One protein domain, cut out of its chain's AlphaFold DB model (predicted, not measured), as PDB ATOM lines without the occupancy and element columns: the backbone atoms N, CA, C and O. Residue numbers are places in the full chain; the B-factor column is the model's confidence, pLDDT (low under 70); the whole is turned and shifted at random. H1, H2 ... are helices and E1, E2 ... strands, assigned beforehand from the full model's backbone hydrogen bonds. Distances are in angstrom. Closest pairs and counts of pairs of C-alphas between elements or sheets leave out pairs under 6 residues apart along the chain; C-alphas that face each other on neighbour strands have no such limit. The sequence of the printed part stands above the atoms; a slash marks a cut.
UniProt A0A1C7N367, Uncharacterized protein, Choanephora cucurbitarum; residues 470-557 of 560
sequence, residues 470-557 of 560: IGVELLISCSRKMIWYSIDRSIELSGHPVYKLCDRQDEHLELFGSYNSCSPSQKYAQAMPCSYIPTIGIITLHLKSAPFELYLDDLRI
ATOM      1  N   ILE A 470     128.520 126.745 108.456       85.88
ATOM      2  CA  ILE A 470     129.621 127.338 109.211       85.88
ATOM      3  C   ILE A 470     130.953 126.794 108.722       85.88
ATOM      4  O   ILE A 470     131.198 125.592 108.712       85.88
ATOM      5  N   GLY A 471     131.843 127.711 108.371       87.69
ATOM      6  CA  GLY A 471     133.238 127.413 108.116       87.69
ATOM      7  C   GLY A 471     134.100 127.667 109.348       87.69
ATOM      8  O   GLY A 471     134.071 128.761 109.907       87.69
ATOM      9  N   VAL A 472     134.883 126.679 109.769       88.75
ATOM     10  CA  VAL A 472     135.892 126.829 110.819       88.75
ATOM     11  C   VAL A 472     137.251 127.041 110.168       88.75
ATOM     12  O   VAL A 472     137.825 126.130 109.571       88.75
ATOM     13  N   GLU A 473     137.768 128.254 110.307       90.62
ATOM     14  CA  GLU A 473     139.077 128.657 109.814       90.62
ATOM     15  C   GLU A 473     140.112 128.547 110.936       90.62
ATOM     16  O   GLU A 473     140.059 129.276 111.925       90.62
ATOM     17  N   LEU A 474     141.081 127.651 110.783       89.44
ATOM     18  CA  LEU A 474     142.200 127.477 111.701       89.44
ATOM     19  C   LEU A 474     143.419 128.234 111.179       89.44
ATOM     20  O   LEU A 474     143.905 127.959 110.081       89.44
ATOM     21  N   LEU A 475     143.927 129.158 111.992       89.12
ATOM     22  CA  LEU A 475     145.170 129.887 111.761       89.12
ATOM     23  C   LEU A 475     146.173 129.478 112.841       89.12
ATOM     24  O   LEU A 475     146.019 129.850 114.005       89.12
ATOM     25  N   ILE A 476     147.181 128.689 112.466       86.06
ATOM     26  CA  ILE A 476     148.232 128.205 113.373       86.06
ATOM     27  C   ILE A 476     149.586 128.494 112.732       86.06
ATOM     28  O   ILE A 476     149.901 127.909 111.701       86.06
ATOM     29  N   SER A 477     150.385 129.373 113.344       72.44
ATOM     30  CA  SER A 477     151.732 129.787 112.897       72.44
ATOM     31  C   SER A 477     151.806 130.307 111.445       72.44
ATOM     32  O   SER A 477     151.944 131.510 111.244       72.44
ATOM     33  N   CYS A 478     151.702 129.428 110.442       65.44
ATOM     34  CA  CYS A 478     151.664 129.737 109.005       65.44
ATOM     35  C   CYS A 478     150.694 128.844 108.201       65.44
ATOM     36  O   CYS A 478     150.562 129.024 106.992       65.44
ATOM     37  N   SER A 479     150.015 127.882 108.832       77.06
ATOM     38  CA  SER A 479     149.012 127.047 108.174       77.06
ATOM     39  C   SER A 479     147.634 127.680 108.310       77.06
ATOM     40  O   SER A 479     147.201 128.014 109.420       77.06
ATOM     41  N   ARG A 480     146.937 127.794 107.181       83.25
ATOM     42  CA  ARG A 480     145.529 128.171 107.108       83.25
ATOM     43  C   ARG A 480     144.743 126.959 106.636       83.25
ATOM     44  O   ARG A 480     144.986 126.465 105.540       83.25
ATOM     45  N   LYS A 481     143.812 126.491 107.459       85.19
ATOM     46  CA  LYS A 481     142.933 125.365 107.133       85.19
ATOM     47  C   LYS A 481     141.496 125.804 107.315       85.19
ATOM     48  O   LYS A 481     141.192 126.505 108.273       85.19
ATOM     49  N   MET A 482     140.628 125.409 106.402       86.50
ATOM     50  CA  MET A 482     139.209 125.729 106.463       86.50
ATOM     51  C   MET A 482     138.430 124.426 106.372       86.50
ATOM     52  O   MET A 482     138.737 123.584 105.529       86.50
ATOM     53  N   ILE A 483     137.481 124.245 107.282       87.81
ATOM     54  CA  ILE A 483     136.652 123.044 107.366       87.81
ATOM     55  C   ILE A 483     135.200 123.489 107.430       87.81
ATOM     56  O   ILE A 483     134.857 124.378 108.208       87.81
ATOM     57  N   TRP A 484     134.366 122.886 106.594       87.75
ATOM     58  CA  TRP A 484     132.975 123.272 106.418       87.75
ATOM     59  C   TRP A 484     132.026 122.323 107.135       87.75
ATOM     60  O   TRP A 484     132.206 121.104 107.117       87.75
ATOM     61  N   TYR A 485     131.007 122.916 107.745       87.06
ATOM     62  CA  TYR A 485     129.944 122.224 108.447       87.06
ATOM     63  C   TYR A 485     128.591 122.754 107.981       87.06
ATOM     64  O   TYR A 485     128.406 123.967 107.845       87.06
ATOM     65  N   SER A 486     127.637 121.853 107.784       85.69
ATOM     66  CA  SER A 486     126.228 122.190 107.610       85.69
ATOM     67  C   SER A 486     125.539 122.252 108.974       85.69
ATOM     68  O   SER A 486     125.966 121.608 109.937       85.69
ATOM     69  N   ILE A 487     124.495 123.070 109.081       79.69
ATOM     70  CA  ILE A 487     123.668 123.141 110.289       79.69
ATOM     71  C   ILE A 487     122.454 122.235 110.098       79.69
ATOM     72  O   ILE A 487     121.649 122.448 109.193       79.69
ATOM     73  N   ASP A 488     122.308 121.235 110.966       74.62
ATOM     74  CA  ASP A 488     121.128 120.379 110.974       74.62
ATOM     75  C   ASP A 488     119.927 121.134 111.548       74.62
ATOM     76  O   ASP A 488     119.915 121.528 112.715       74.62
ATOM     77  N   ARG A 489     118.911 121.335 110.707       66.19
ATOM     78  CA  ARG A 489     117.663 122.019 111.060       66.19
ATOM     79  C   ARG A 489     116.542 121.074 111.462       66.19
ATOM     80  O   ARG A 489     115.497 121.548 111.872       66.19
ATOM     81  N   SER A 490     116.736 119.760 111.382       59.44
ATOM     82  CA  SER A 490     115.698 118.796 111.773       59.44
ATOM     83  C   SER A 490     115.405 118.800 113.283       59.44
ATOM     84  O   SER A 490     114.362 118.316 113.714       59.44
ATOM     85  N   ILE A 491     116.293 119.398 114.085       55.47
ATOM     86  CA  ILE A 491     116.211 119.483 115.547       55.47
ATOM     87  C   ILE A 491     115.811 120.917 115.953       55.47
ATOM     88  O   ILE A 491     116.560 121.633 116.613       55.47
ATOM     89  N   GLU A 492     114.628 121.384 115.538       48.22
ATOM     90  CA  GLU A 492     114.168 122.771 115.787       48.22
ATOM     91  C   GLU A 492     113.864 123.091 117.268       48.22
ATOM     92  O   GLU A 492     113.665 124.250 117.633       48.22
ATOM     93  N   LEU A 493     113.853 122.092 118.156       46.94
ATOM     94  CA  LEU A 493     113.357 122.229 119.532       46.94
ATOM     95  C   LEU A 493     114.304 122.961 120.507       46.94
ATOM     96  O   LEU A 493     113.852 123.377 121.572       46.94
ATOM     97  N   SER A 494     115.595 123.130 120.192       51.97
ATOM     98  CA  SER A 494     116.593 123.632 121.163       51.97
ATOM     99  C   SER A 494     117.007 125.099 120.984       51.97
ATOM    100  O   SER A 494     117.681 125.651 121.853       51.97
ATOM    101  N   GLY A 495     116.639 125.761 119.879       63.19
ATOM    102  CA  GLY A 495     117.088 127.131 119.575       63.19
ATOM    103  C   GLY A 495     118.612 127.287 119.395       63.19
ATOM    104  O   GLY A 495     119.108 128.416 119.324       63.19
ATOM    105  N   HIS A 496     119.352 126.176 119.320       69.44
ATOM    106  CA  HIS A 496     120.809 126.087 119.242       69.44
ATOM    107  C   HIS A 496     121.222 125.175 118.066       69.44
ATOM    108  O   HIS A 496     120.569 124.161 117.836       69.44
ATOM    109  N   PRO A 497     122.276 125.514 117.298       73.62
ATOM    110  CA  PRO A 497     122.651 124.775 116.100       73.62
ATOM    111  C   PRO A 497     123.352 123.467 116.468       73.62
ATOM    112  O   PRO A 497     124.127 123.421 117.428       73.62
ATOM    113  N   VAL A 498     123.114 122.439 115.658       79.88
ATOM    114  CA  VAL A 498     123.872 121.184 115.661       79.88
ATOM    115  C   VAL A 498     124.646 121.107 114.350       79.88
ATOM    116  O   VAL A 498     124.064 121.276 113.276       79.88
ATOM    117  N   TYR A 499     125.956 120.894 114.433       82.94
ATOM    118  CA  TYR A 499     126.833 120.881 113.265       82.94
ATOM    119  C   TYR A 499     127.036 119.472 112.721       82.94
ATOM    120  O   TYR A 499     127.297 118.530 113.469       82.94
ATOM    121  N   LYS A 500     126.985 119.338 111.395       84.88
ATOM    122  CA  LYS A 500     127.356 118.125 110.661       84.88
ATOM    123  C   LYS A 500     128.507 118.431 109.716       84.88
ATOM    124  O   LYS A 500     128.543 119.499 109.113       84.88
ATOM    125  N   LEU A 501     129.467 117.516 109.615       85.31
ATOM    126  CA  LEU A 501     130.591 117.674 108.695       85.31
ATOM    127  C   LEU A 501     130.073 117.628 107.250       85.31
ATOM    128  O   LEU A 501     129.270 116.763 106.904       85.31
ATOM    129  N   CYS A 502     130.509 118.570 106.416       82.88
ATOM    130  CA  CYS A 502     130.297 118.462 104.977       82.88
ATOM    131  C   CYS A 502     131.304 117.442 104.436       82.88
ATOM    132  O   CYS A 502     132.501 117.714 104.446       82.88
ATOM    133  N   ASP A 503     130.850 116.279 103.973       75.12
ATOM    134  CA  ASP A 503     131.745 115.213 103.483       75.12
ATOM    135  C   ASP A 503     131.865 115.176 101.948       75.12
ATOM    136  O   ASP A 503     132.721 114.480 101.401       75.12
ATOM    137  N   ARG A 504     131.029 115.933 101.223       75.31
ATOM    138  CA  ARG A 504     131.010 115.930  99.752       75.31
ATOM    139  C   ARG A 504     131.995 116.940  99.167       75.31
ATOM    140  O   ARG A 504     131.930 118.125  99.476       75.31
ATOM    141  N   GLN A 505     132.884 116.481  98.283       69.88
ATOM    142  CA  GLN A 505     133.915 117.325  97.660       69.88
ATOM    143  C   GLN A 505     133.337 118.485  96.832       69.88
ATOM    144  O   GLN A 505     133.883 119.585  96.884       69.88
ATOM    145  N   ASP A 506     132.222 118.264  96.135       70.00
ATOM    146  CA  ASP A 506     131.568 119.297  95.320       70.00
ATOM    147  C   ASP A 506     131.030 120.445  96.193       70.00
ATOM    148  O   ASP A 506     131.313 121.614  95.931       70.00
ATOM    149  N   GLU A 507     130.374 120.111  97.314       73.00
ATOM    150  CA  GLU A 507     129.883 121.091  98.299       73.00
ATOM    151  C   GLU A 507     131.040 121.916  98.897       73.00
ATOM    152  O   GLU A 507     130.913 123.124  99.104       73.00
ATOM    153  N   HIS A 508     132.204 121.297  99.137       71.44
ATOM    154  CA  HIS A 508     133.399 122.015  99.599       71.44
ATOM    155  C   HIS A 508     133.884 123.039  98.573       71.44
ATOM    156  O   HIS A 508     134.114 124.193  98.938       71.44
ATOM    157  N   LEU A 509     134.053 122.642  97.309       70.31
ATOM    158  CA  LEU A 509     134.562 123.523  96.251       70.31
ATOM    159  C   LEU A 509     133.668 124.757  96.062       70.31
ATOM    160  O   LEU A 509     134.173 125.879  95.954       70.31
ATOM    161  N   GLU A 510     132.350 124.572  96.113       73.06
ATOM    162  CA  GLU A 510     131.366 125.652  96.012       73.06
ATOM    163  C   GLU A 510     131.387 126.592  97.228       73.06
ATOM    164  O   GLU A 510     131.372 127.820  97.072       73.06
ATOM    165  N   LEU A 511     131.483 126.049  98.448       77.44
ATOM    166  CA  LEU A 511     131.585 126.849  99.674       77.44
ATOM    167  C   LEU A 511     132.905 127.630  99.737       77.44
ATOM    168  O   LEU A 511     132.914 128.801 100.129       77.44
ATOM    169  N   PHE A 512     134.017 127.039  99.290       74.12
ATOM    170  CA  PHE A 512     135.291 127.746  99.131       74.12
ATOM    171  C   PHE A 512     135.209 128.859  98.076       74.12
ATOM    172  O   PHE A 512     135.717 129.959  98.315       74.12
ATOM    173  N   GLY A 513     134.541 128.621  96.943       68.00
ATOM    174  CA  GLY A 513     134.264 129.648  95.932       68.00
ATOM    175  C   GLY A 513     133.418 130.803  96.485       68.00
ATOM    176  O   GLY A 513     133.752 131.978  96.304       68.00
ATOM    177  N   SER A 514     132.377 130.480  97.255       67.50
ATOM    178  CA  SER A 514     131.492 131.443  97.929       67.50
ATOM    179  C   SER A 514     132.230 132.263  99.001       67.50
ATOM    180  O   SER A 514     132.042 133.473  99.131       67.50
ATOM    181  N   TYR A 515     133.138 131.629  99.744       69.62
ATOM    182  CA  TYR A 515     133.999 132.287 100.726       69.62
ATOM    183  C   TYR A 515     134.999 133.260 100.084       69.62
ATOM    184  O   TYR A 515     135.160 134.392 100.555       69.62
ATOM    185  N   ASN A 516     135.653 132.846  98.995       66.25
ATOM    186  CA  ASN A 516     136.651 133.661  98.298       66.25
ATOM    187  C   ASN A 516     136.021 134.850  97.558       66.25
ATOM    188  O   ASN A 516     136.565 135.953  97.610       66.25
ATOM    189  N   SER A 517     134.838 134.665  96.966       57.38
ATOM    190  CA  SER A 517     134.053 135.743  96.339       57.38
ATOM    191  C   SER A 517     133.500 136.767  97.343       57.38
ATOM    192  O   SER A 517     133.259 137.917  96.982       57.38
ATOM    193  N   CYS A 518     133.375 136.401  98.626       49.69
ATOM    194  CA  CYS A 518     133.017 137.308  99.724       49.69
ATOM    195  C   CYS A 518     134.220 138.037 100.363       49.69
ATOM    196  O   CYS A 518     134.041 138.786 101.331       49.69
ATOM    197  N   SER A 519     135.452 137.837  99.875       44.69
ATOM    198  CA  SER A 519     136.607 138.639 100.300       44.69
ATOM    199  C   SER A 519     136.661 139.969  99.533       44.69
ATOM    200  O   SER A 519     136.392 139.998  98.335       44.69
ATOM    201  N   PRO A 520     137.037 141.090 100.180       42.59
ATOM    202  CA  PRO A 520     136.920 142.439  99.610       42.59
ATOM    203  C   PRO A 520     137.804 142.720  98.377       42.59
ATOM    204  O   PRO A 520     137.791 143.838  97.870       42.59
ATOM    205  N   SER A 521     138.567 141.739  97.887       38.88
ATOM    206  CA  SER A 521     139.543 141.888  96.807       38.88
ATOM    207  C   SER A 521     139.162 141.240  95.468       38.88
ATOM    208  O   SER A 521     139.891 141.463  94.505       38.88
ATOM    209  N   GLN A 522     138.060 140.487  95.335       38.72
ATOM    210  CA  GLN A 522     137.721 139.832  94.056       38.72
ATOM    211  C   GLN A 522     136.226 139.909  93.709       38.72
ATOM    212  O   GLN A 522     135.371 139.327  94.366       38.72
ATOM    213  N   LYS A 523     135.918 140.640  92.628       35.03
ATOM    214  CA  LYS A 523     134.574 140.824  92.058       35.03
ATOM    215  C   LYS A 523     134.186 139.668  91.124       35.03
ATOM    216  O   LYS A 523     134.046 139.907  89.935       35.03
ATOM    217  N   TYR A 524     133.993 138.449  91.615       38.06
ATOM    218  CA  TYR A 524     133.304 137.416  90.823       38.06
ATOM    219  C   TYR A 524     132.543 136.468  91.749       38.06
ATOM    220  O   TYR A 524     133.126 135.571  92.345       38.06
ATOM    221  N   ALA A 525     131.232 136.682  91.876       39.59
ATOM    222  CA  ALA A 525     130.315 135.685  92.411       39.59
ATOM    223  C   ALA A 525     129.758 134.894  91.219       39.59
ATOM    224  O   ALA A 525     128.967 135.430  90.445       39.59
ATOM    225  N   GLN A 526     130.193 133.647  91.036       41.78
ATOM    226  CA  GLN A 526     129.411 132.694  90.250       41.78
ATOM    227  C   GLN A 526     128.258 132.235  91.142       41.78
ATOM    228  O   GLN A 526     128.476 131.678  92.214       41.78
ATOM    229  N   ALA A 527     127.037 132.582  90.738       41.84
ATOM    230  CA  ALA A 527     125.824 132.164  91.420       41.84
ATOM    231  C   ALA A 527     125.616 130.651  91.250       41.84
ATOM    232  O   ALA A 527     125.884 130.112  90.175       41.84
ATOM    233  N   MET A 528     125.115 130.004  92.307       46.72
ATOM    234  CA  MET A 528     124.635 128.620  92.290       46.72
ATOM    235  C   MET A 528     123.691 128.379  91.096       46.72
ATOM    236  O   MET A 528     122.882 129.261  90.770       46.72
ATOM    237  N   PRO A 529     123.711 127.192  90.466       40.22
ATOM    238  CA  PRO A 529     122.585 126.752  89.662       40.22
ATOM    239  C   PRO A 529     121.412 126.521  90.626       40.22
ATOM    240  O   PRO A 529     121.511 125.697  91.529       40.22
ATOM    241  N   CYS A 530     120.323 127.265  90.423       39.16
ATOM    242  CA  CYS A 530     119.165 127.438  91.318       39.16
ATOM    243  C   CYS A 530     119.346 128.565  92.355       39.16
ATOM    244  O   CYS A 530     120.355 128.691  93.035       39.16
ATOM    245  N   SER A 531     118.320 129.410  92.457       46.84
ATOM    246  CA  SER A 531     118.221 130.735  93.094       46.84
ATOM    247  C   SER A 531     118.423 130.812  94.622       46.84
ATOM    248  O   SER A 531     117.973 131.767  95.256       46.84
ATOM    249  N   TYR A 532     119.099 129.841  95.231       57.34
ATOM    250  CA  TYR A 532     119.366 129.801  96.663       57.34
ATOM    251  C   TYR A 532     120.774 130.325  96.979       57.34
ATOM    252  O   TYR A 532     121.777 129.774  96.531       57.34
ATOM    253  N   ILE A 533     120.846 131.401  97.768       63.44
ATOM    254  CA  ILE A 533     122.104 131.957  98.280       63.44
ATOM    255  C   ILE A 533     122.235 131.512  99.742       63.44
ATOM    256  O   ILE A 533     121.510 132.051 100.585       63.44
ATOM    257  N   PRO A 534     123.123 130.553 100.067       68.19
ATOM    258  CA  PRO A 534     123.298 130.108 101.440       68.19
ATOM    259  C   PRO A 534     123.887 131.225 102.304       68.19
ATOM    260  O   PRO A 534     124.814 131.938 101.916       68.19
ATOM    261  N   THR A 535     123.374 131.354 103.520       73.44
ATOM    262  CA  THR A 535     123.936 132.216 104.557       73.44
ATOM    263  C   THR A 535     125.114 131.517 105.230       73.44
ATOM    264  O   THR A 535     124.991 130.413 105.763       73.44
ATOM    265  N   ILE A 536     126.285 132.157 105.204       77.69
ATOM    266  CA  ILE A 536     127.536 131.556 105.672       77.69
ATOM    267  C   ILE A 536     128.047 132.265 106.934       77.69
ATOM    268  O   ILE A 536     128.313 133.474 106.952       77.69
ATOM    269  N   GLY A 537     128.244 131.476 107.991       82.12
ATOM    270  CA  GLY A 537     129.014 131.852 109.173       82.12
ATOM    271  C   GLY A 537     130.471 131.402 109.057       82.12
ATOM    272  O   GLY A 537     130.764 130.360 108.484       82.12
ATOM    273  N   ILE A 538     131.404 132.172 109.613       85.50
ATOM    274  CA  ILE A 538     132.821 131.795 109.708       85.50
ATOM    275  C   ILE A 538     133.265 131.931 111.162       85.50
ATOM    276  O   ILE A 538     133.062 132.981 111.772       85.50
ATOM    277  N   ILE A 539     133.895 130.896 111.706       89.50
ATOM    278  CA  ILE A 539     134.588 130.917 112.996       89.50
ATOM    279  C   ILE A 539     136.085 130.833 112.712       89.50
ATOM    280  O   ILE A 539     136.596 129.774 112.362       89.50
ATOM    281  N   THR A 540     136.801 131.933 112.896       91.00
ATOM    282  CA  THR A 540     138.258 131.975 112.780       91.00
ATOM    283  C   THR A 540     138.892 131.733 114.148       91.00
ATOM    284  O   THR A 540     138.764 132.553 115.059       91.00
ATOM    285  N   LEU A 541     139.603 130.616 114.291       92.06
ATOM    286  CA  LEU A 541     140.418 130.267 115.450       92.06
ATOM    287  C   LEU A 541     141.883 130.557 115.145       92.06
ATOM    288  O   LEU A 541     142.525 129.837 114.385       92.06
ATOM    289  N   HIS A 542     142.424 131.596 115.770       92.38
ATOM    290  CA  HIS A 542     143.835 131.934 115.634       92.38
ATOM    291  C   HIS A 542     144.593 131.473 116.873       92.38
ATOM    292  O   HIS A 542     144.465 132.075 117.938       92.38
ATOM    293  N   LEU A 543     145.338 130.380 116.750       90.88
ATOM    294  CA  LEU A 543     145.955 129.668 117.864       90.88
ATOM    295  C   LEU A 543     147.480 129.717 117.749       90.88
ATOM    296  O   LEU A 543     148.038 129.639 116.657       90.88
ATOM    297  N   LYS A 544     148.167 129.791 118.893       88.50
ATOM    298  CA  LYS A 544     149.636 129.755 118.935       88.50
ATOM    299  C   LYS A 544     150.222 128.442 118.400       88.50
ATOM    300  O   LYS A 544     151.270 128.453 117.763       88.50
ATOM    301  N   SER A 545     149.563 127.326 118.696       86.56
ATOM    302  CA  SER A 545     149.954 125.971 118.304       86.56
ATOM    303  C   SER A 545     148.712 125.109 118.094       86.56
ATOM    304  O   SER A 545     147.652 125.410 118.649       86.56
ATOM    305  N   ALA A 546     148.852 124.016 117.343       83.00
ATOM    306  CA  ALA A 546     147.794 123.029 117.168       83.00
ATOM    307  C   ALA A 546     147.389 122.415 118.527       83.00
ATOM    308  O   ALA A 546     148.251 121.866 119.220       83.00
ATOM    309  N   PRO A 547     146.113 122.507 118.943       82.62
ATOM    310  CA  PRO A 547     145.639 121.822 120.139       82.62
ATOM    311  C   PRO A 547     145.572 120.306 119.895       82.62
ATOM    312  O   PRO A 547     145.291 119.850 118.785       82.62
ATOM    313  N   PHE A 548     145.784 119.522 120.954       81.31
ATOM    314  CA  PHE A 548     145.625 118.060 120.917       81.31
ATOM    315  C   PHE A 548     144.166 117.656 120.666       81.31
ATOM    316  O   PHE A 548     143.871 116.681 119.968       81.31
ATOM    317  N   GLU A 549     143.257 118.436 121.246       87.62
ATOM    318  CA  GLU A 549     141.819 118.227 121.236       87.62
ATOM    319  C   GLU A 549     141.114 119.489 120.730       87.62
ATOM    320  O   GLU A 549     141.033 120.490 121.443       87.62
ATOM    321  N   LEU A 550     140.584 119.447 119.509       89.62
ATOM    322  CA  LEU A 550     139.751 120.505 118.944       89.62
ATOM    323  C   LEU A 550     138.435 119.906 118.470       89.62
ATOM    324  O   LEU A 550     138.445 118.974 117.669       89.62
ATOM    325  N   TYR A 551     137.327 120.446 118.967       89.00
ATOM    326  CA  TYR A 551     135.991 119.940 118.680       89.00
ATOM    327  C   TYR A 551     135.029 121.066 118.308       89.00
ATOM    328  O   TYR A 551     135.025 122.119 118.958       89.00
ATOM    329  N   LEU A 552     134.197 120.800 117.302       87.56
ATOM    330  CA  LEU A 552     132.931 121.486 117.061       87.56
ATOM    331  C   LEU A 552     131.817 120.477 117.371       87.56
ATOM    332  O   LEU A 552     131.765 119.423 116.747       87.56
ATOM    333  N   ASP A 553     130.988 120.755 118.373       85.31
ATOM    334  CA  ASP A 553     130.125 119.767 119.031       85.31
ATOM    335  C   ASP A 553     130.931 118.536 119.479       85.31
ATOM    336  O   ASP A 553     131.860 118.668 120.287       85.31
ATOM    337  N   ASP A 554     130.598 117.361 118.955       82.94
ATOM    338  CA  ASP A 554     131.323 116.112 119.186       82.94
ATOM    339  C   ASP A 554     132.213 115.724 117.989       82.94
ATOM    340  O   ASP A 554     132.901 114.703 118.016       82.94
ATOM    341  N   LEU A 555     132.283 116.578 116.960       84.06
ATOM    342  CA  LEU A 555     133.115 116.377 115.776       84.06
ATOM    343  C   LEU A 555     134.538 116.868 116.034       84.06
ATOM    344  O   LEU A 555     134.779 118.053 116.287       84.06
ATOM    345  N   ARG A 556     135.510 115.957 115.934       86.19
ATOM    346  CA  ARG A 556     136.928 116.304 116.043       86.19
ATOM    347  C   ARG A 556     137.379 117.056 114.794       86.19
ATOM    348  O   ARG A 556     137.286 116.542 113.683       86.19
ATOM    349  N   ILE A 557     137.932 118.246 114.985       82.00
ATOM    350  CA  ILE A 557     138.493 119.057 113.908       82.00
ATOM    351  C   ILE A 557     139.965 118.655 113.712       82.00
ATOM    352  O   ILE A 557     140.754 118.781 114.656       82.00
TER     353      ILE A 557
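AT A GLANCE: This is residues 470 to 557 of the 560 residues of an uncharacterized protein of Choanephora cucurbitarum (UniProt A0A1C7N367). A strongly twisted sheet of four strands has one helix, H1, packed across one face; after E4 the backbone folds back through the short strand E5, on the side away from H1. A long unnamed link, residues 518 to 535, joins H1 to E4. The printed part has 88 residues, with one named helix and five named strands in the order E1 E2 E3 H1 E4 E5; the class is mixed, helices and strands, in two layers, and the sheet E3 E2 E1 E4 is mixed. It is only just loose, close to compact, with a radius of gyration of the C-alphas of 14.6 A and spans of 40 by 39 by 22 A.

HOW THE PARTS SIT: Start at E1, residues 470 to 476, and E2, residues 479 to 488, an antiparallel hairpin with N 472 and O 483 2.8 A apart. E3, residues 498 to 501, makes a second hairpin with E2, N 486 and O 500 being 2.9 A apart; E1 E2 E3 are a meander, each strand the antiparallel neighbour of the one before. E4, residues 536 to 543, is parallel to E1, with N 473 and O 539 2.8 A apart. H1, residues 505 to 517, is on the sheet at a height of 9.9 A and runs across the strands, at 69 degrees to E2 on the local plane; the closest C-alphas of H1 and E2, His 508 and Trp 484, are 6.9 A apart. Every O i to N i+4 pair of H1 is within hydrogen-bond range. E3, H1 and E4 form a split strand-helix-strand unit, two strands of one sheet with a helix between them along the chain and with E2 and E1 between them in the sheet, and its crossover is right-handed. E5, residues 549 to 552, pairs with no named strand.

IN THESE COORDINATES: Find C-alpha 470 at (129.621, 127.338, 109.211), where E1 begins its 19.1 A; E2 runs 28.8 A, H1 18.5 A and E4 22.2 A. E5 ends at C-alpha 552, (132.931, 121.486, 117.061).

THE WHOLE: The C-alphas farthest apart, those of Cys 530 and Lys 544, are 41.2 A apart. The printed part has no cut, and the link from H1 to E4 is long. Look for pLDDT under 70 at residues 489 to 496 and 513 to 534, among others.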